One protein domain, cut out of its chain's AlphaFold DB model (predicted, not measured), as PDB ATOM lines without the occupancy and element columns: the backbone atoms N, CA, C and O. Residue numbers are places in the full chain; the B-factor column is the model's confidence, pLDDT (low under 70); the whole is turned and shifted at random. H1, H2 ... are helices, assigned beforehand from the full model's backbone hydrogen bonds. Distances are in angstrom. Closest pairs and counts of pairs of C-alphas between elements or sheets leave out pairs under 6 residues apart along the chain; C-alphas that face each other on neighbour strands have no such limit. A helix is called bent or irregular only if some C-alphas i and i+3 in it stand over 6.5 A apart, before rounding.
ATOM      1  N   PRO A 243      17.219  60.508  98.446       96.38
ATOM      2  CA  PRO A 243      18.661  60.662  98.568       96.38
ATOM      3  C   PRO A 243      19.110  62.104  98.290       96.38
ATOM      4  O   PRO A 243      18.836  62.650  97.220       96.38
ATOM      5  N   ILE A 244      19.923  62.664  99.191       94.56
ATOM      6  CA  ILE A 244      20.581  63.967  99.032       94.56
ATOM      7  C   ILE A 244      22.103  63.795  99.101       94.56
ATOM      8  O   ILE A 244      22.645  63.198 100.027       94.56
ATOM      9  N   THR A 245      22.819  64.315  98.101       92.06
ATOM     10  CA  THR A 245      24.295  64.253  98.034       92.06
ATOM     11  C   THR A 245      24.976  65.605  98.263       92.06
ATOM     12  O   THR A 245      26.199  65.696  98.164       92.06
ATOM     13  N   GLY A 246      24.192  66.665  98.482       89.81
ATOM     14  CA  GLY A 246      24.646  68.038  98.708       89.81
ATOM     15  C   GLY A 246      24.200  68.576 100.068       89.81
ATOM     16  O   GLY A 246      23.938  67.800 100.981       89.81
ATOM     17  N   LEU A 247      24.118  69.902 100.194       94.19
ATOM     18  CA  LEU A 247      23.482  70.540 101.348       94.19
ATOM     19  C   LEU A 247      21.963  70.424 101.196       94.19
ATOM     20  O   LEU A 247      21.424  70.880 100.188       94.19
ATOM     21  N   GLU A 248      21.302  69.809 102.174       97.12
ATOM     22  CA  GLU A 248      19.850  69.596 102.166       97.12
ATOM     23  C   GLU A 248      19.082  70.920 102.111       97.12
ATOM     24  O   GLU A 248      18.230  71.077 101.248       97.12
ATOM     25  N   GLU A 249      19.507  71.915 102.892       97.38
ATOM     26  CA  GLU A 249      18.969  73.287 102.879       97.38
ATOM     27  C   GLU A 249      18.959  73.917 101.476       97.38
ATOM     28  O   GLU A 249      18.013  74.589 101.067       97.38
ATOM     29  N   ASN A 250      20.004  73.663 100.680       96.88
ATOM     30  CA  ASN A 250      20.063  74.168  99.309       96.88
ATOM     31  C   ASN A 250      19.123  73.395  98.379       96.88
ATOM     32  O   ASN A 250      18.614  73.971  97.420       96.88
ATOM     33  N   ALA A 251      18.924  72.097  98.620       97.62
ATOM     34  CA  ALA A 251      17.944  71.310  97.882       97.62
ATOM     35  C   ALA A 251      16.518  71.770  98.227       97.62
ATOM     36  O   ALA A 251      15.697  71.899  97.319       97.62
ATOM     37  N   ALA A 252      16.254  72.090  99.495       98.38
ATOM     38  CA  ALA A 252      14.991  72.649  99.959       98.38
ATOM     39  C   ALA A 252      14.699  74.023  99.330       98.38
ATOM     40  O   ALA A 252      13.630  74.214  98.751       98.38
ATOM     41  N   ASP A 253      15.680  74.932  99.288       98.44
ATOM     42  CA  ASP A 253      15.567  76.206  98.557       98.44
ATOM     43  C   ASP A 253      15.290  76.010  97.058       98.44
ATOM     44  O   ASP A 253      14.513  76.754  96.456       98.44
ATOM     45  N   GLN A 254      15.926  75.014  96.430       97.69
ATOM     46  CA  GLN A 254      15.687  74.682  95.020       97.69
ATOM     47  C   GLN A 254      14.265  74.186  94.788       97.69
ATOM     48  O   GLN A 254      13.639  74.587  93.810       97.69
ATOM     49  N   PHE A 255      13.759  73.321  95.668       97.44
ATOM     50  CA  PHE A 255      12.382  72.849  95.600       97.44
ATOM     51  C   PHE A 255      11.397  74.005  95.763       97.44
ATOM     52  O   PHE A 255      10.520  74.171  94.919       97.44
ATOM     53  N   ALA A 256      11.586  74.844  96.784       97.69
ATOM     54  CA  ALA A 256      10.746  76.010  97.023       97.69
ATOM     55  C   ALA A 256      10.721  76.948  95.810       97.69
ATOM     56  O   ALA A 256       9.649  77.347  95.352       97.69
ATOM     57  N   ALA A 257      11.891  77.225  95.227       96.69
ATOM     58  CA  ALA A 257      11.992  78.014  94.008       96.69
ATOM     59  C   ALA A 257      11.249  77.369  92.830       96.69
ATOM     60  O   ALA A 257      10.482  78.048  92.154       96.69
ATOM     61  N   LEU A 258      11.427  76.067  92.597       93.75
ATOM     62  CA  LEU A 258      10.751  75.356  91.509       93.75
ATOM     63  C   LEU A 258       9.237  75.375  91.654       93.75
ATOM     64  O   LEU A 258       8.543  75.727  90.700       93.75
ATOM     65  N   ILE A 259       8.726  75.039  92.840       91.00
ATOM     66  CA  ILE A 259       7.289  75.078  93.090       91.00
ATOM     67  C   ILE A 259       6.778  76.480  92.797       91.00
ATOM     68  O   ILE A 259       5.915  76.609  91.940       91.00
ATOM     69  N   MET A 260       7.384  77.522  93.373       91.19
ATOM     70  CA  MET A 260       6.979  78.911  93.136       91.19
ATOM     71  C   MET A 260       7.084  79.357  91.674       91.19
ATOM     72  O   MET A 260       6.295  80.196  91.255       91.19
ATOM     73  N   THR A 261       7.993  78.816  90.859       88.88
ATOM     74  CA  THR A 261       7.999  79.127  89.415       88.88
ATOM     75  C   THR A 261       6.789  78.576  88.661       88.88
ATOM     76  O   THR A 261       6.473  79.086  87.590       88.88
ATOM     77  N   TYR A 262       6.079  77.585  89.208       83.94
ATOM     78  CA  TYR A 262       4.843  77.058  88.623       83.94
ATOM     79  C   TYR A 262       3.596  77.874  88.997       83.94
ATOM     80  O   TYR A 262       2.498  77.545  88.545       83.94
ATOM     81  N   THR A 263       3.745  78.924  89.810       82.62
ATOM     82  CA  THR A 263       2.678  79.891  90.078       82.62
ATOM     83  C   THR A 263       2.342  80.664  88.811       82.62
ATOM     84  O   THR A 263       3.241  81.268  88.218       82.62
ATOM     85  N   VAL A 264       1.062  80.733  88.448       77.94
ATOM     86  CA  VAL A 264       0.588  81.470  87.274       77.94
ATOM     87  C   VAL A 264      -0.405  82.575  87.639       77.94
ATOM     88  O   VAL A 264      -1.065  82.520  88.678       77.94
ATOM     89  N   ASP A 265      -0.478  83.600  86.789       75.69
ATOM     90  CA  ASP A 265      -1.584  84.562  86.794       75.69
ATOM     91  C   ASP A 265      -2.871  83.950  86.205       75.69
ATOM     92  O   ASP A 265      -2.916  82.773  85.836       75.69
ATOM     93  N   GLU A 266      -3.932  84.755  86.121       72.38
ATOM     94  CA  GLU A 266      -5.233  84.346  85.574       72.38
ATOM     95  C   GLU A 266      -5.166  83.918  84.096       72.38
ATOM     96  O   GLU A 266      -5.977  83.104  83.647       72.38
ATOM     97  N   ASP A 267      -4.171  84.414  83.357       74.88
ATOM     98  CA  ASP A 267      -3.916  84.089  81.953       74.88
ATOM     99  C   ASP A 267      -2.998  82.861  81.781       74.88
ATOM    100  O   ASP A 267      -2.739  82.420  80.657       74.88
ATOM    101  N   GLY A 268      -2.511  82.276  82.880       73.38
ATOM    102  CA  GLY A 268      -1.620  81.118  82.869       73.38
ATOM    103  C   GLY A 268      -0.132  81.456  82.708       73.38
ATOM    104  O   GLY A 268       0.674  80.548  82.483       73.38
ATOM    105  N   ASN A 269       0.276  82.724  82.824       75.50
ATOM    106  CA  ASN A 269       1.680  83.118  82.727       75.50
ATOM    107  C   ASN A 269       2.401  82.967  84.069       75.50
ATOM    108  O   ASN A 269       1.979  83.486  85.099       75.50
ATOM    109  N   GLN A 270       3.597  82.380  84.040       80.75
ATOM    110  CA  GLN A 270       4.444  82.168  85.226       80.75
ATOM    111  C   GLN A 270       5.132  83.442  85.763       80.75
ATOM    112  O   GLN A 270       6.068  83.383  86.566       80.75
ATOM    113  N   ILE A 271       4.723  84.626  85.297       81.50
ATOM    114  CA  ILE A 271       5.361  85.896  85.661       81.50
ATOM    115  C   ILE A 271       5.216  86.194  87.159       81.50
ATOM    116  O   ILE A 271       6.172  86.665  87.778       81.50
ATOM    117  N   VAL A 272       4.066  85.847  87.748       82.25
ATOM    118  CA  VAL A 272       3.773  86.047  89.174       82.25
ATOM    119  C   VAL A 272       4.760  85.266  90.033       82.25
ATOM    120  O   VAL A 272       5.443  85.862  90.862       82.25
ATOM    121  N   GLY A 273       4.936  83.968  89.770       85.00
ATOM    122  CA  GLY A 273       5.881  83.123  90.501       85.00
ATOM    123  C   GLY A 273       7.320  83.624  90.452       85.00
ATOM    124  O   GLY A 273       8.015  83.706  91.469       85.00
ATOM    125  N   ARG A 274       7.764  84.055  89.269       88.19
ATOM    126  CA  ARG A 274       9.098  84.641  89.094       88.19
ATOM    127  C   ARG A 274       9.264  85.963  89.838       88.19
ATOM    128  O   ARG A 274      10.336  86.214  90.380       88.19
ATOM    129  N   ASN A 275       8.236  86.807  89.873       86.75
ATOM    130  CA  ASN A 275       8.277  88.062  90.620       86.75
ATOM    131  C   ASN A 275       8.265  87.822  92.131       86.75
ATOM    132  O   ASN A 275       9.060  88.437  92.837       86.75
ATOM    133  N   MET A 276       7.477  86.858  92.610       89.00
ATOM    134  CA  MET A 276       7.519  86.415  94.001       89.00
ATOM    135  C   MET A 276       8.937  85.983  94.402       89.00
ATOM    136  O   MET A 276       9.462  86.428  95.417       89.00
ATOM    137  N   LEU A 277       9.622  85.194  93.571       93.94
ATOM    138  CA  LEU A 277      10.999  84.774  93.852       93.94
ATOM    139  C   LEU A 277      12.020  85.917  93.823       93.94
ATOM    140  O   LEU A 277      13.003  85.864  94.563       93.94
ATOM    141  N   LYS A 278      11.802  86.966  93.019       92.50
ATOM    142  CA  LYS A 278      12.617  88.192  93.098       92.50
ATOM    143  C   LYS A 278      12.436  88.866  94.459       92.50
ATOM    144  O   LYS A 278      13.436  89.251  95.055       92.50
ATOM    145  N   THR A 279      11.207  88.932  94.977       91.81
ATOM    146  CA  THR A 279      10.912  89.449  96.326       91.81
ATOM    147  C   THR A 279      11.630  88.647  97.411       91.81
ATOM    148  O   THR A 279      12.287  89.234  98.270       91.81
ATOM    149  N   VAL A 280      11.599  87.313  97.335       96.12
ATOM    150  CA  VAL A 280      12.356  86.438  98.252       96.12
ATOM    151  C   VAL A 280      13.866  86.673  98.117       96.12
ATOM    152  O   VAL A 280      14.591  86.734  99.108       96.12
ATOM    153  N   GLY A 281      14.360  86.856  96.891       94.31
ATOM    154  CA  GLY A 281      15.743  87.253  96.648       94.31
ATOM    155  C   GLY A 281      16.095  88.549  97.379       94.31
ATOM    156  O   GLY A 281      17.114  88.596  98.069       94.31
ATOM    157  N   SER A 282      15.267  89.587  97.257       90.62
ATOM    158  CA  SER A 282      15.461  90.865  97.954       90.62
ATOM    159  C   SER A 282      15.466  90.700  99.472       90.62
ATOM    160  O   SER A 282      16.332  91.270 100.124       90.62
ATOM    161  N   TYR A 283      14.601  89.850 100.030       93.25
ATOM    162  CA  TYR A 283      14.601  89.524 101.460       93.25
ATOM    163  C   TYR A 283      15.955  89.022 101.968       93.25
ATOM    164  O   TYR A 283      16.503  89.564 102.932       93.25
ATOM    165  N   TYR A 284      16.562  88.052 101.286       93.50
ATOM    166  CA  TYR A 284      17.893  87.582 101.672       93.50
ATOM    167  C   TYR A 284      18.983  88.640 101.456       93.50
ATOM    168  O   TYR A 284      19.931  88.736 102.239       93.50
ATOM    169  N   PHE A 285      18.864  89.469 100.419       90.56
ATOM    170  CA  PHE A 285      19.800  90.573 100.209       90.56
ATOM    171  C   PHE A 285      19.733  91.606 101.340       90.56
ATOM    172  O   PHE A 285      20.770  92.028 101.854       90.56
ATOM    173  N   ASP A 286      18.526  91.970 101.761       86.94
ATOM    174  CA  ASP A 286      18.274  92.920 102.838       86.94
ATOM    175  C   ASP A 286      18.804  92.396 104.173       86.94
ATOM    176  O   ASP A 286      19.572  93.088 104.841       86.94
ATOM    177  N   ARG A 287      18.539  91.130 104.518       85.12
ATOM    178  CA  ARG A 287      19.116  90.511 105.727       85.12
ATOM    179  C   ARG A 287      20.641  90.468 105.697       85.12
ATOM    180  O   ARG A 287      21.287  90.775 106.704       85.12
ATOM    181  N   HIS A 288      21.234  90.169 104.538       85.56
ATOM    182  CA  HIS A 288      22.682  90.263 104.355       85.56
ATOM    183  C   HIS A 288      23.203  91.682 104.618       85.56
ATOM    184  O   HIS A 288      24.154  91.876 105.385       85.56
ATOM    185  N   ARG A 289      22.568  92.683 104.008       83.88
ATOM    186  CA  ARG A 289      22.914  94.096 104.170       83.88
ATOM    187  C   ARG A 289      22.786  94.540 105.628       83.88
ATOM    188  O   ARG A 289      23.732  95.089 106.184       83.88
ATOM    189  N   TYR A 290      21.675  94.224 106.285       80.19
ATOM    190  CA  TYR A 290      21.449  94.543 107.691       80.19
ATOM    191  C   TYR A 290      22.517  93.936 108.604       80.19
ATOM    192  O   TYR A 290      23.076  94.634 109.453       80.19
ATOM    193  N   SER A 291      22.831  92.649 108.410       76.38
ATOM    194  CA  SER A 291      23.845  91.933 109.192       76.38
ATOM    195  C   SER A 291      25.237  92.555 109.038       76.38
ATOM    196  O   SER A 291      25.977  92.677 110.017       76.38
ATOM    197  N   THR A 292      25.584  92.985 107.824       74.88
ATOM    198  CA  THR A 292      26.890  93.590 107.532       74.88
ATOM    199  C   THR A 292      27.005  95.033 108.030       74.88
ATOM    200  O   THR A 292      28.062  95.412 108.535       74.88
ATOM    201  N   GLU A 293      25.934  95.826 107.953       75.75
ATOM    202  CA  GLU A 293      25.908  97.226 108.403       75.75
ATOM    203  C   GLU A 293      25.835  97.372 109.930       75.75
ATOM    204  O   GLU A 293      26.472  98.259 110.498       75.75
ATOM    205  N   ASN A 294      25.091  96.494 110.611       71.00
ATOM    206  CA  ASN A 294      24.841  96.585 112.054       71.00
ATOM    207  C   ASN A 294      25.770  95.706 112.904       71.00
ATOM    208  O   ASN A 294      25.505  95.494 114.088       71.00
ATOM    209  N   CYS A 295      26.876  95.219 112.335       65.50
ATOM    210  CA  CYS A 295      27.897  94.475 113.071       65.50
ATOM    211  C   CYS A 295      28.462  95.328 114.231       65.50
ATOM    212  O   CYS A 295      29.146  96.334 113.999       65.50
ATOM    213  N   PRO A 296      28.243  94.935 115.504       60.00
ATOM    214  CA  PRO A 296      28.846  95.629 116.624       60.00
ATOM    215  C   PRO A 296      30.334  95.281 116.671       60.00
ATOM    216  O   PRO A 296      30.732  94.226 117.165       60.00
ATOM    217  N   VAL A 297      31.168  96.215 116.208       56.47
ATOM    218  CA  VAL A 297      32.646  96.134 116.199       56.47
ATOM    219  C   VAL A 297      33.242  95.845 117.594       56.47
ATOM    220  O   VAL A 297      34.414  95.495 117.723       56.47
ATOM    221  N   SER A 298      32.441  95.991 118.653       55.72
ATOM    222  CA  SER A 298      32.787  95.778 120.059       55.72
ATOM    223  C   SER A 298      32.276  94.461 120.659       55.72
ATOM    224  O   SER A 298      32.437  94.260 121.866       55.72
ATOM    225  N   SER A 299      31.670  93.560 119.873       53.19
ATOM    226  CA  SER A 299      31.205  92.282 120.417       53.19
ATOM    227  C   SER A 299      32.388  91.433 120.914       53.19
ATOM    228  O   SER A 299      33.327  91.176 120.156       53.19
ATOM    229  N   PRO A 300      32.369  90.954 122.173       51.00
ATOM    230  CA  PRO A 300      33.434  90.118 122.730       51.00
ATOM    231  C   PRO A 300      33.505  88.723 122.088       51.00
ATOM    232  O   PRO A 300      34.446  87.973 122.348       51.00
ATOM    233  N   THR A 301      32.528  88.360 121.253       54.38
ATOM    234  CA  THR A 301      32.527  87.127 120.471       54.38
ATOM    235  C   THR A 301      32.784  87.443 119.000       54.38
ATOM    236  O   THR A 301      32.007  88.131 118.345       54.38
ATOM    237  N   ILE A 302      33.871  86.876 118.461       52.16
ATOM    238  CA  ILE A 302      34.285  87.006 117.051       52.16
ATOM    239  C   ILE A 302      33.131  86.661 116.089       52.16
ATOM    240  O   ILE A 302      33.035  87.243 115.023       52.16
ATOM    241  N   HIS A 303      32.222  85.770 116.491       54.94
ATOM    242  CA  HIS A 303      31.114  85.251 115.688       54.94
ATOM    243  C   HIS A 303      29.909  86.195 115.515       54.94
ATOM    244  O   HIS A 303      29.081  85.926 114.659       54.94
ATOM    245  N   ALA A 304      29.785  87.285 116.284       51.91
ATOM    246  CA  ALA A 304      28.589  88.146 116.243       51.91
ATOM    247  C   ALA A 304      28.480  89.032 114.984       51.91
ATOM    248  O   ALA A 304      27.447  89.649 114.756       51.91
ATOM    249  N   CYS A 305      29.554  89.118 114.199       54.62
ATOM    250  CA  CYS A 305      29.669  89.984 113.023       54.62
ATOM    251  C   CYS A 305      29.822  89.227 111.704       54.62
ATOM    252  O   CYS A 305      29.873  89.846 110.643       54.62
ATOM    253  N   PHE A 306      29.963  87.906 111.760       58.06
ATOM    254  CA  PHE A 306      30.060  87.088 110.563       58.06
ATOM    255  C   PHE A 306      28.724  86.404 110.352       58.06
ATOM    256  O   PHE A 306      28.125  85.923 111.316       58.06
ATOM    257  N   HIS A 307      28.301  86.299 109.090       66.69
ATOM    258  CA  HIS A 307      27.329  85.273 108.735       66.69
ATOM    259  C   HIS A 307      27.790  83.955 109.355       66.69
ATOM    260  O   HIS A 307      29.000  83.686 109.335       66.69
ATOM    261  N   PRO A 308      26.881  83.159 109.933       72.25
ATOM    262  CA  PRO A 308      27.252  81.899 110.541       72.25
ATOM    263  C   PRO A 308      27.688  80.940 109.429       72.25
ATOM    264  O   PRO A 308      26.928  80.114 108.962       72.25
ATOM    265  N   TYR A 309      28.938  81.043 108.970       80.69
ATOM    266  CA  TYR A 309      29.478  80.208 107.892       80.69
ATOM    267  C   TYR A 309      29.559  78.721 108.285       80.69
ATOM    268  O   TYR A 309      29.916  77.884 107.462       80.69
ATOM    269  N   TRP A 310      29.307  78.416 109.563       80.38
ATOM    270  CA  TRP A 310      29.161  77.075 110.126       80.38
ATOM    271  C   TRP A 310      27.705  76.589 110.163       80.38
ATOM    272  O   TRP A 310      27.476  75.460 110.592       80.38
ATOM    273  N   ASP A 311      26.743  77.437 109.797       85.44
ATOM    274  CA  ASP A 311      25.341  77.060 109.645       85.44
ATOM    275  C   ASP A 311      25.184  76.070 108.484       85.44
ATOM    276  O   ASP A 311      26.012  76.016 107.569       85.44
ATOM    277  N   THR A 312      24.138  75.252 108.541       85.88
ATOM    278  CA  THR A 312      23.796  74.313 107.469       85.88
ATOM    279  C   THR A 312      23.225  75.030 106.251       85.88
ATOM    280  O   THR A 312      23.403  74.549 105.129       85.88
ATOM    281  N   HIS A 313      22.596  76.188 106.454       87.69
ATOM    282  CA  HIS A 313      22.094  77.028 105.379       87.69
ATOM    283  C   HIS A 313      23.234  77.737 104.653       87.69
ATOM    284  O   HIS A 313      24.229  78.174 105.242       87.69
ATOM    285  N   ALA A 314      23.053  77.936 103.349       91.62
ATOM    286  CA  ALA A 314      23.852  78.915 102.633       91.62
ATOM    287  C   ALA A 314      23.667  80.308 103.255       91.62
ATOM    288  O   ALA A 314      22.586  80.664 103.723       91.62
ATOM    289  N   VAL A 315      24.718  81.127 103.211       91.38
ATOM    290  CA  VAL A 315      24.611  82.518 103.670       91.38
ATOM    291  C   VAL A 315      23.609  83.289 102.811       91.38
ATOM    292  O   VAL A 315      23.510  83.039 101.608       91.38
ATOM    293  N   ASP A 316      22.916  84.269 103.392       92.31
ATOM    294  CA  ASP A 316      21.800  84.960 102.728       92.31
ATOM    295  C   ASP A 316      22.165  85.515 101.340       92.31
ATOM    296  O   ASP A 316      21.443  85.313 100.369       92.31
ATOM    297  N   ILE A 317      23.353  86.113 101.183       92.88
ATOM    298  CA  ILE A 317      23.790  86.627  99.875       92.88
ATOM    299  C   ILE A 317      23.969  85.528  98.813       92.88
ATOM    300  O   ILE A 317      23.765  85.769  97.624       92.88
ATOM    301  N   GLN A 318      24.324  84.303  99.212       95.00
ATOM    302  CA  GLN A 318      24.359  83.160  98.295       95.00
ATOM    303  C   GLN A 318      22.944  82.710  97.928       95.00
ATOM    304  O   GLN A 318      22.692  82.453  96.750       95.00
ATOM    305  N   ARG A 319      22.019  82.665  98.899       97.06
ATOM    306  CA  ARG A 319      20.599  82.356  98.654       97.06
ATOM    307  C   ARG A 319      19.993  83.360  97.674       97.06
ATOM    308  O   ARG A 319      19.446  82.946  96.657       97.06
ATOM    309  N   HIS A 320      20.227  84.659  97.880       96.94
ATOM    310  CA  HIS A 320      19.836  85.730  96.955       96.94
ATOM    311  C   HIS A 320      20.275  85.452  95.507       96.94
ATOM    312  O   HIS A 320      19.442  85.380  94.600       96.94
ATOM    313  N   TYR A 321      21.578  85.250  95.271       98.06
ATOM    314  CA  TYR A 321      22.083  85.032  93.911       98.06
ATOM    315  C   TYR A 321      21.658  83.691  93.306       98.06
ATOM    316  O   TYR A 321      21.588  83.579  92.080       98.06
ATOM    317  N   ASN A 322      21.377  82.675  94.123       98.31
ATOM    318  CA  ASN A 322      20.811  81.417  93.646       98.31
ATOM    319  C   ASN A 322      19.364  81.602  93.186       98.31
ATOM    320  O   ASN A 322      19.039  81.198  92.075       98.31
ATOM    321  N   LEU A 323      18.531  82.297  93.964       98.38
ATOM    322  CA  LEU A 323      17.145  82.578  93.582       98.38
ATOM    323  C   LEU A 323      17.059  83.424  92.311       98.38
ATOM    324  O   LEU A 323      16.345  83.048  91.383       98.38
ATOM    325  N   LEU A 324      17.844  84.503  92.203       98.00
ATOM    326  CA  LEU A 324      17.895  85.294  90.966       98.00
ATOM    327  C   LEU A 324      18.380  84.467  89.772       98.00
ATOM    328  O   LEU A 324      17.916  84.671  88.650       98.00
ATOM    329  N   CYS A 325      19.288  83.520  90.003       98.62
ATOM    330  CA  CYS A 325      19.721  82.601  88.967       98.62
ATOM    331  C   CYS A 325      18.607  81.641  88.536       98.62
ATOM    332  O   CYS A 325      18.428  81.444  87.340       98.62
ATOM    333  N   TYR A 326      17.827  81.082  89.463       98.06
ATOM    334  CA  TYR A 326      16.693  80.218  89.123       98.06
ATOM    335  C   TYR A 326      15.599  80.996  88.383       98.06
ATOM    336  O   TYR A 326      15.111  80.529  87.358       98.06
ATOM    337  N   VAL A 327      15.296  82.224  88.816       96.38
ATOM    338  CA  VAL A 327      14.373  83.129  88.115       96.38
ATOM    339  C   VAL A 327      14.860  83.420  86.697       96.38
ATOM    340  O   VAL A 327      14.111  83.207  85.745       96.38
ATOM    341  N   TYR A 328      16.113  83.851  86.531       97.44
ATOM    342  CA  TYR A 328      16.686  84.107  85.207       97.44
ATOM    343  C   TYR A 328      16.704  82.840  84.347       97.44
ATOM    344  O   TYR A 328      16.340  82.877  83.181       97.44
ATOM    345  N   GLY A 329      17.112  81.710  84.923       97.25
ATOM    346  CA  GLY A 329      17.231  80.434  84.228       97.25
ATOM    347  C   GLY A 329      15.899  79.831  83.798       97.25
ATOM    348  O   GLY A 329      15.874  79.112  82.804       97.25
ATOM    349  N   SER A 330      14.810  80.141  84.507       95.00
ATOM    350  CA  SER A 330      13.464  79.693  84.139       95.00
ATOM    351  C   SER A 330      12.951  80.333  82.850       95.00
ATOM    352  O   SER A 330      12.225  79.691  82.098       95.00
ATOM    353  N   ASP A 331      13.344  81.582  82.580       94.00
ATOM    354  CA  ASP A 331      12.944  82.333  81.391       94.00
ATOM    355  C   ASP A 331      13.926  83.495  81.148       94.00
ATOM    356  O   ASP A 331      13.684  84.629  81.589       94.00
ATOM    357  N   PRO A 332      15.064  83.238  80.474       95.50
ATOM    358  CA  PRO A 332      16.085  84.262  80.264       95.50
ATOM    359  C   PRO A 332      15.581  85.458  79.453       95.50
ATOM    360  O   PRO A 332      16.025  86.581  79.679       95.50
ATOM    361  N   GLN A 333      14.639  85.238  78.527       93.44
ATOM    362  CA  GLN A 333      14.111  86.296  77.663       93.44
ATOM    363  C   GLN A 333      13.338  87.334  78.479       93.44
ATOM    364  O   GLN A 333      13.594  88.530  78.344       93.44
ATOM    365  N   ASN A 334      12.453  86.884  79.373       89.88
ATOM    366  CA  ASN A 334      11.625  87.779  80.184       89.88
ATOM    367  C   ASN A 334      12.299  88.257  81.482       89.88
ATOM    368  O   ASN A 334      11.724  89.070  82.204       89.88
ATOM    369  N   ASN A 335      13.511  87.782  81.793       91.94
ATOM    370  CA  ASN A 335      14.264  88.185  82.990       91.94
ATOM    371  C   ASN A 335      15.648  88.772  82.673       91.94
ATOM    372  O   ASN A 335      16.477  88.932  83.571       91.94
ATOM    373  N   GLN A 336      15.899  89.138  81.413       93.69
ATOM    374  CA  GLN A 336      17.152  89.762  80.972       93.69
ATOM    375  C   GLN A 336      17.462  91.065  81.730       93.69
ATOM    376  O   GLN A 336      18.625  91.379  81.987       93.69
ATOM    377  N   ASN A 337      16.424  91.769  82.192       89.50
ATOM    378  CA  ASN A 337      16.553  92.965  83.019       89.50
ATOM    379  C   ASN A 337      17.338  92.727  84.322       89.50
ATOM    380  O   ASN A 337      17.983  93.654  84.803       89.50
ATOM    381  N   LEU A 338      17.335  91.505  84.876       90.00
ATOM    382  CA  LEU A 338      18.154  91.172  86.045       90.00
ATOM    383  C   LEU A 338      19.645  91.375  85.755       90.00
ATOM    384  O   LEU A 338      20.380  91.847  86.618       90.00
ATOM    385  N   VAL A 339      20.091  91.054  84.542       94.25
ATOM    386  CA  VAL A 339      21.488  91.218  84.128       94.25
ATOM    387  C   VAL A 339      21.756  92.647  83.673       94.25
ATOM    388  O   VAL A 339      22.741  93.247  84.099       94.25
ATOM    389  N   ASP A 340      20.865  93.211  82.855       88.81
ATOM    390  CA  ASP A 340      21.046  94.542  82.267       88.81
ATOM    391  C   ASP A 340      21.100  95.649  83.333       88.81
ATOM    392  O   ASP A 340      21.858  96.610  83.191       88.81
ATOM    393  N   LEU A 341      20.338  95.492  84.423       86.62
ATOM    394  CA  LEU A 341      20.320  96.415  85.564       86.62
ATOM    395  C   LEU A 341      21.374  96.081  86.634       86.62
ATOM    396  O   LEU A 341      21.532  96.827  87.595       86.62
ATOM    397  N   GLY A 342      22.121  94.983  86.475       87.75
ATOM    398  CA  GLY A 342      23.211  94.599  87.375       87.75
ATOM    399  C   GLY A 342      22.799  93.848  88.646       87.75
ATOM    400  O   GLY A 342      23.665  93.585  89.480       87.75
ATOM    401  N   TYR A 343      21.530  93.455  88.789       88.19
ATOM    402  CA  TYR A 343      21.058  92.624  89.908       88.19
ATOM    403  C   TYR A 343      21.663  91.213  89.884       88.19
ATOM    404  O   TYR A 343      21.995  90.652  90.924       88.19
ATOM    405  N   LEU A 344      21.857  90.645  88.691       93.50
ATOM    406  CA  LEU A 344      22.494  89.351  88.473       93.50
ATOM    407  C   LEU A 344      23.770  89.542  87.641       93.50
ATOM    408  O   LEU A 344      23.686  89.895  86.463       93.50
ATOM    409  N   PRO A 345      24.968  89.277  88.195       95.12
ATOM    410  CA  PRO A 345      26.202  89.390  87.433       95.12
ATOM    411  C   PRO A 345      26.172  88.515  86.177       95.12
ATOM    412  O   PRO A 345      25.835  87.330  86.247       95.12
ATOM    413  N   GLN A 346      26.607  89.066  85.040       95.44
ATOM    414  CA  GLN A 346      26.631  88.351  83.757       95.44
ATOM    415  C   GLN A 346      27.339  86.991  83.853       95.44
ATOM    416  O   GLN A 346      26.917  86.032  83.210       95.44
ATOM    417  N   ASP A 347      28.403  86.892  84.654       96.44
ATOM    418  CA  ASP A 347      29.147  85.646  84.854       96.44
ATOM    419  C   ASP A 347      28.331  84.582  85.604       96.44
ATOM    420  O   ASP A 347      28.431  83.404  85.258       96.44
ATOM    421  N   ARG A 348      27.477  84.980  86.562       97.12
ATOM    422  CA  ARG A 348      26.526  84.078  87.235       97.12
ATOM    423  C   ARG A 348      25.436  83.626  86.264       97.12
ATOM    424  O   ARG A 348      25.155  82.432  86.194       97.12
ATOM    425  N   ALA A 349      24.890  84.560  85.477       98.00
ATOM    426  CA  ALA A 349      23.791  84.320  84.539       98.00
ATOM    427  C   ALA A 349      24.110  83.268  83.458       98.00
ATOM    428  O   ALA A 349      23.228  82.511  83.058       98.00
ATOM    429  N   ARG A 350      25.375  83.159  83.016       97.56
ATOM    430  CA  ARG A 350      25.802  82.215  81.956       97.56
ATOM    431  C   ARG A 350      25.433  80.751  82.226       97.56
ATOM    432  O   ARG A 350      25.277  79.996  81.274       97.56
ATOM    433  N   GLY A 351      25.358  80.340  83.493       97.19
ATOM    434  CA  GLY A 351      25.039  78.962  83.884       97.19
ATOM    435  C   GLY A 351      23.577  78.729  84.268       97.19
ATOM    436  O   GLY A 351      23.188  77.582  84.470       97.19
ATOM    437  N   CYS A 352      22.776  79.789  84.374       98.50
ATOM    438  CA  CYS A 352      21.503  79.746  85.086       98.50
ATOM    439  C   CYS A 352      20.414  78.932  84.393       98.50
ATOM    440  O   CYS A 352      19.729  78.167  85.061       98.50
ATOM    441  N   GLU A 353      20.293  79.014  83.066       97.94
ATOM    442  CA  GLU A 353      19.326  78.202  82.306       97.94
ATOM    443  C   GLU A 353      19.592  76.697  82.483       97.94
ATOM    444  O   GLU A 353      18.689  75.905  82.753       97.94
ATOM    445  N   HIS A 354      20.866  76.296  82.416       97.94
ATOM    446  CA  HIS A 354      21.263  74.909  82.649       97.94
ATOM    447  C   HIS A 354      21.043  74.483  84.108       97.94
ATOM    448  O   HIS A 354      20.634  73.353  84.364       97.94
ATOM    449  N   GLU A 355      21.331  75.363  85.068       97.69
ATOM    450  CA  GLU A 355      21.133  75.091  86.492       97.69
ATOM    451  C   GLU A 355      19.652  74.910  86.832       97.69
ATOM    452  O   GLU A 355      19.302  73.891  87.423       97.69
ATOM    453  N   TYR A 356      18.788  75.817  86.365       97.06
ATOM    454  CA  TYR A 356      17.338  75.722  86.520       97.06
ATOM    455  C   TYR A 356      16.789  74.415  85.929       97.06
ATOM    456  O   TYR A 356      16.105  73.645  86.605       97.06
ATOM    457  N   LYS A 357      17.170  74.090  84.688       96.25
ATOM    458  CA  LYS A 357      16.775  72.826  84.056       96.25
ATOM    459  C   LYS A 357      17.222  71.610  84.871       96.25
ATOM    460  O   LYS A 357      16.485  70.635  84.988       96.25
ATOM    461  N   ARG A 358      18.430  71.654  85.437       95.94
ATOM    462  CA  ARG A 358      18.978  70.535  86.205       95.94
ATOM    463  C   ARG A 358      18.255  70.323  87.529       95.94
ATOM    464  O   ARG A 358      18.061  69.166  87.908       95.94
ATOM    465  N   ILE A 359      17.873  71.391  88.228       95.38
ATOM    466  CA  ILE A 359      17.109  71.264  89.475       95.38
ATOM    467  C   ILE A 359      15.696  70.729  89.190       95.38
ATOM    468  O   ILE A 359      15.275  69.802  89.879       95.38
ATOM    469  N   ASP A 360      15.029  71.195  88.123       93.69
ATOM    470  CA  ASP A 360      13.719  70.680  87.682       93.69
ATOM    471  C   ASP A 360      13.795  69.178  87.357       93.69
ATOM    472  O   ASP A 360      13.011  68.378  87.867       93.69
ATOM    473  N   GLU A 361      14.789  68.762  86.565       93.88
ATOM    474  CA  GLU A 361      15.013  67.349  86.231       93.88
ATOM    475  C   GLU A 361      15.276  66.488  87.467       93.88
ATOM    476  O   GLU A 361      14.754  65.376  87.572       93.88
ATOM    477  N   SER A 362      16.075  66.994  88.406       94.56
ATOM    478  CA  SER A 362      16.454  66.248  89.607       94.56
ATOM    479  C   SER A 362      15.243  66.011  90.508       94.56
ATOM    480  O   SER A 362      14.970  64.865  90.867       94.56
ATOM    481  N   TRP A 363      14.469  67.058  90.802       94.56
ATOM    482  CA  TRP A 363      13.275  66.946  91.639       94.56
ATOM    483  C   TRP A 363      12.177  66.100  90.992       94.56
ATOM    484  O   TRP A 363      11.582  65.265  91.670       94.56
ATOM    485  N   ARG A 364      11.976  66.194  89.671       92.06
ATOM    486  CA  ARG A 364      11.049  65.299  88.953       92.06
ATOM    487  C   ARG A 364      11.457  63.834  89.059       92.06
ATOM    488  O   ARG A 364      10.603  62.974  89.251       92.06
ATOM    489  N   VAL A 365      12.752  63.524  88.960       92.62
ATOM    490  CA  VAL A 365      13.244  62.146  89.112       92.62
ATOM    491  C   VAL A 365      13.045  61.629  90.535       92.62
ATOM    492  O   VAL A 365      12.651  60.470  90.690       92.62
ATOM    493  N   LEU A 366      13.305  62.464  91.544       94.38
ATOM    494  CA  LEU A 366      13.094  62.121  92.953       94.38
ATOM    495  C   LEU A 366      11.611  61.867  93.249       94.38
ATOM    496  O   LEU A 366      11.273  60.885  93.902       94.38
ATOM    497  N   LEU A 367      10.725  62.697  92.696       92.94
ATOM    498  CA  LEU A 367       9.296  62.694  93.007       92.94
ATOM    499  C   LEU A 367       8.434  61.838  92.067       92.94
ATOM    500  O   LEU A 367       7.245  61.684  92.316       92.94
ATOM    501  N   LYS A 368       8.996  61.224  91.018       90.38
ATOM    502  CA  LYS A 368       8.240  60.526  89.951       90.38
ATOM    503  C   LYS A 368       7.232  59.456  90.405       90.38
ATOM    504  O   LYS A 368       6.336  59.115  89.641       90.38
ATOM    505  N   ASN A 369       7.425  58.864  91.587       90.25
ATOM    506  CA  ASN A 369       6.549  57.825  92.148       90.25
ATOM    507  C   ASN A 369       5.646  58.355  93.279       90.25
ATOM    508  O   ASN A 369       4.877  57.588  93.858       90.25
ATOM    509  N   TYR A 370       5.764  59.640  93.603       91.50
ATOM    510  CA  TYR A 370       5.182  60.265  94.787       91.50
ATOM    511  C   TYR A 370       4.356  61.505  94.453       91.50
ATOM    512  O   TYR A 370       3.476  61.864  95.225       91.50
ATOM    513  N   ALA A 371       4.621  62.153  93.318       87.00
ATOM    514  CA  ALA A 371       3.972  63.395  92.939       87.00
ATOM    515  C   ALA A 371       3.568  63.435  91.465       87.00
ATOM    516  O   ALA A 371       4.213  62.824  90.606       87.00
ATOM    517  N   ILE A 372       2.542  64.227  91.177       79.88
ATOM    518  CA  ILE A 372       2.174  64.669  89.836       79.88
ATOM    519  C   ILE A 372       2.528  66.154  89.763       79.88
ATOM    520  O   ILE A 372       1.821  67.000  90.301       79.88
ATOM    521  N   LEU A 373       3.664  66.465  89.141       73.38
ATOM    522  CA  LEU A 373       4.110  67.844  88.955       73.38
ATOM    523  C   LEU A 373       3.587  68.401  87.624       73.38
ATOM    524  O   LEU A 373       3.528  67.639  86.654       73.38
ATOM    525  N   PRO A 374       3.294  69.714  87.539       69.75
ATOM    526  CA  PRO A 374       2.909  70.370  86.294       69.75
ATOM    527  C   PRO A 374       3.856  70.058  85.135       69.75
ATOM    528  O   PRO A 374       5.074  69.946  85.329       69.75
ATOM    529  N   ASP A 375       3.316  69.939  83.923       65.44
ATOM    530  CA  ASP A 375       4.137  69.778  82.724       65.44
ATOM    531  C   ASP A 375       4.971  71.033  82.449       65.44
ATOM    532  O   ASP A 375       4.611  72.155  82.811       65.44
ATOM    533  N   ARG A 376       6.117  70.837  81.790       61.72
ATOM    534  CA  ARG A 376       6.955  71.949  81.337       61.72
ATOM    535  C   ARG A 376       6.179  72.727  80.279       61.72
ATOM    536  O   ARG A 376       6.053  72.259  79.150       61.72
ATOM    537  N   THR A 377       5.682  73.907  80.619       51.66
ATOM    538  CA  THR A 377       5.262  74.870  79.601       51.66
ATOM    539  C   THR A 377       6.510  75.284  78.822       51.66
ATOM    540  O   THR A 377       7.492  75.724  79.420       51.66
ATOM    541  N   SER A 378       6.501  75.014  77.515       37.44
ATOM    542  CA  SER A 378       7.623  75.203  76.583       37.44
ATOM    543  C   SER A 378       8.003  76.654  76.360       37.44
ATOM    544  O   SER A 378       7.049  77.448  76.186       37.44
TER     545      SER A 378
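This is residues 243 to 378 of the 378 residues of an uncharacterized protein of Cenarchaeum symbiosum (strain A) (UniProt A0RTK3). Two helices, H2 and H4, run side by side in opposite directions as the core; H1 packs on both, and H7 starts beside the last residues of H4 and runs off about perpendicular to it. H5 and H6 lie near that end of H4, while a loop holding H3 makes an arm beyond the end of H2, where residues 298 to 303 stick out. The printed part has 136 residues with seven named helices, H1 to H7 in order, and no named strand: all helix. It is only just compact, close to loose, with a radius of gyration of the C-alphas of 16.7 A and spans of 54 by 37 by 29 A.

Start with H1, residues 248 to 261, H2, residues 271 to 293, and H4, residues 316 to 330: an up and down bundle, each helix running against the one before. H1 and H2 form a hairpin at a steep tilt of 40 degrees, touching through residues 257 to 261 of H1 alone; the closest C-alphas, of Thr 261 and Gly 273, are 4.7 A apart. H2 and H4 touch at a shallow tilt of 19 degrees, opposite ways, closest at the C-alphas of Gly 281 and His 320, 4.4 A. H4, the hub, also touches H1, closest at the C-alphas of Ala 257 and Leu 323, 6.9 A. With residues 325 to 330 alone it touches H7, residues 352 to 367, about perpendicular at 90 degrees; the closest C-alphas, of Gly 329 and Glu 353, are 3.6 A apart. H6, residues 346 to 349, touches H4; H5, residues 337 to 340, and H3, residues 302 to 305, touch no helix. Every O i to N i+4 pair is within hydrogen-bond range in H1, H2, H4 and H7; H3, H5 and H6 are too short for one.

Find C-alpha 248 at (19.850, 69.596, 102.166); from there H1 runs 19.8 A. H2 covers 32.7 A, H4 21.0 A, and H7 22.4 A to C-alpha 367 at (9.296, 62.694, 93.007). H3 is irregular, but only just: C-alphas 302 and 305 are 6.8 A apart.

The two C-alphas farthest apart, of Asp 267 and Pro 300, are 55.6 A apart. The printed part has no cut and no long link. Look for pLDDT under 70 at residues 295 to 307 and 374 to 378.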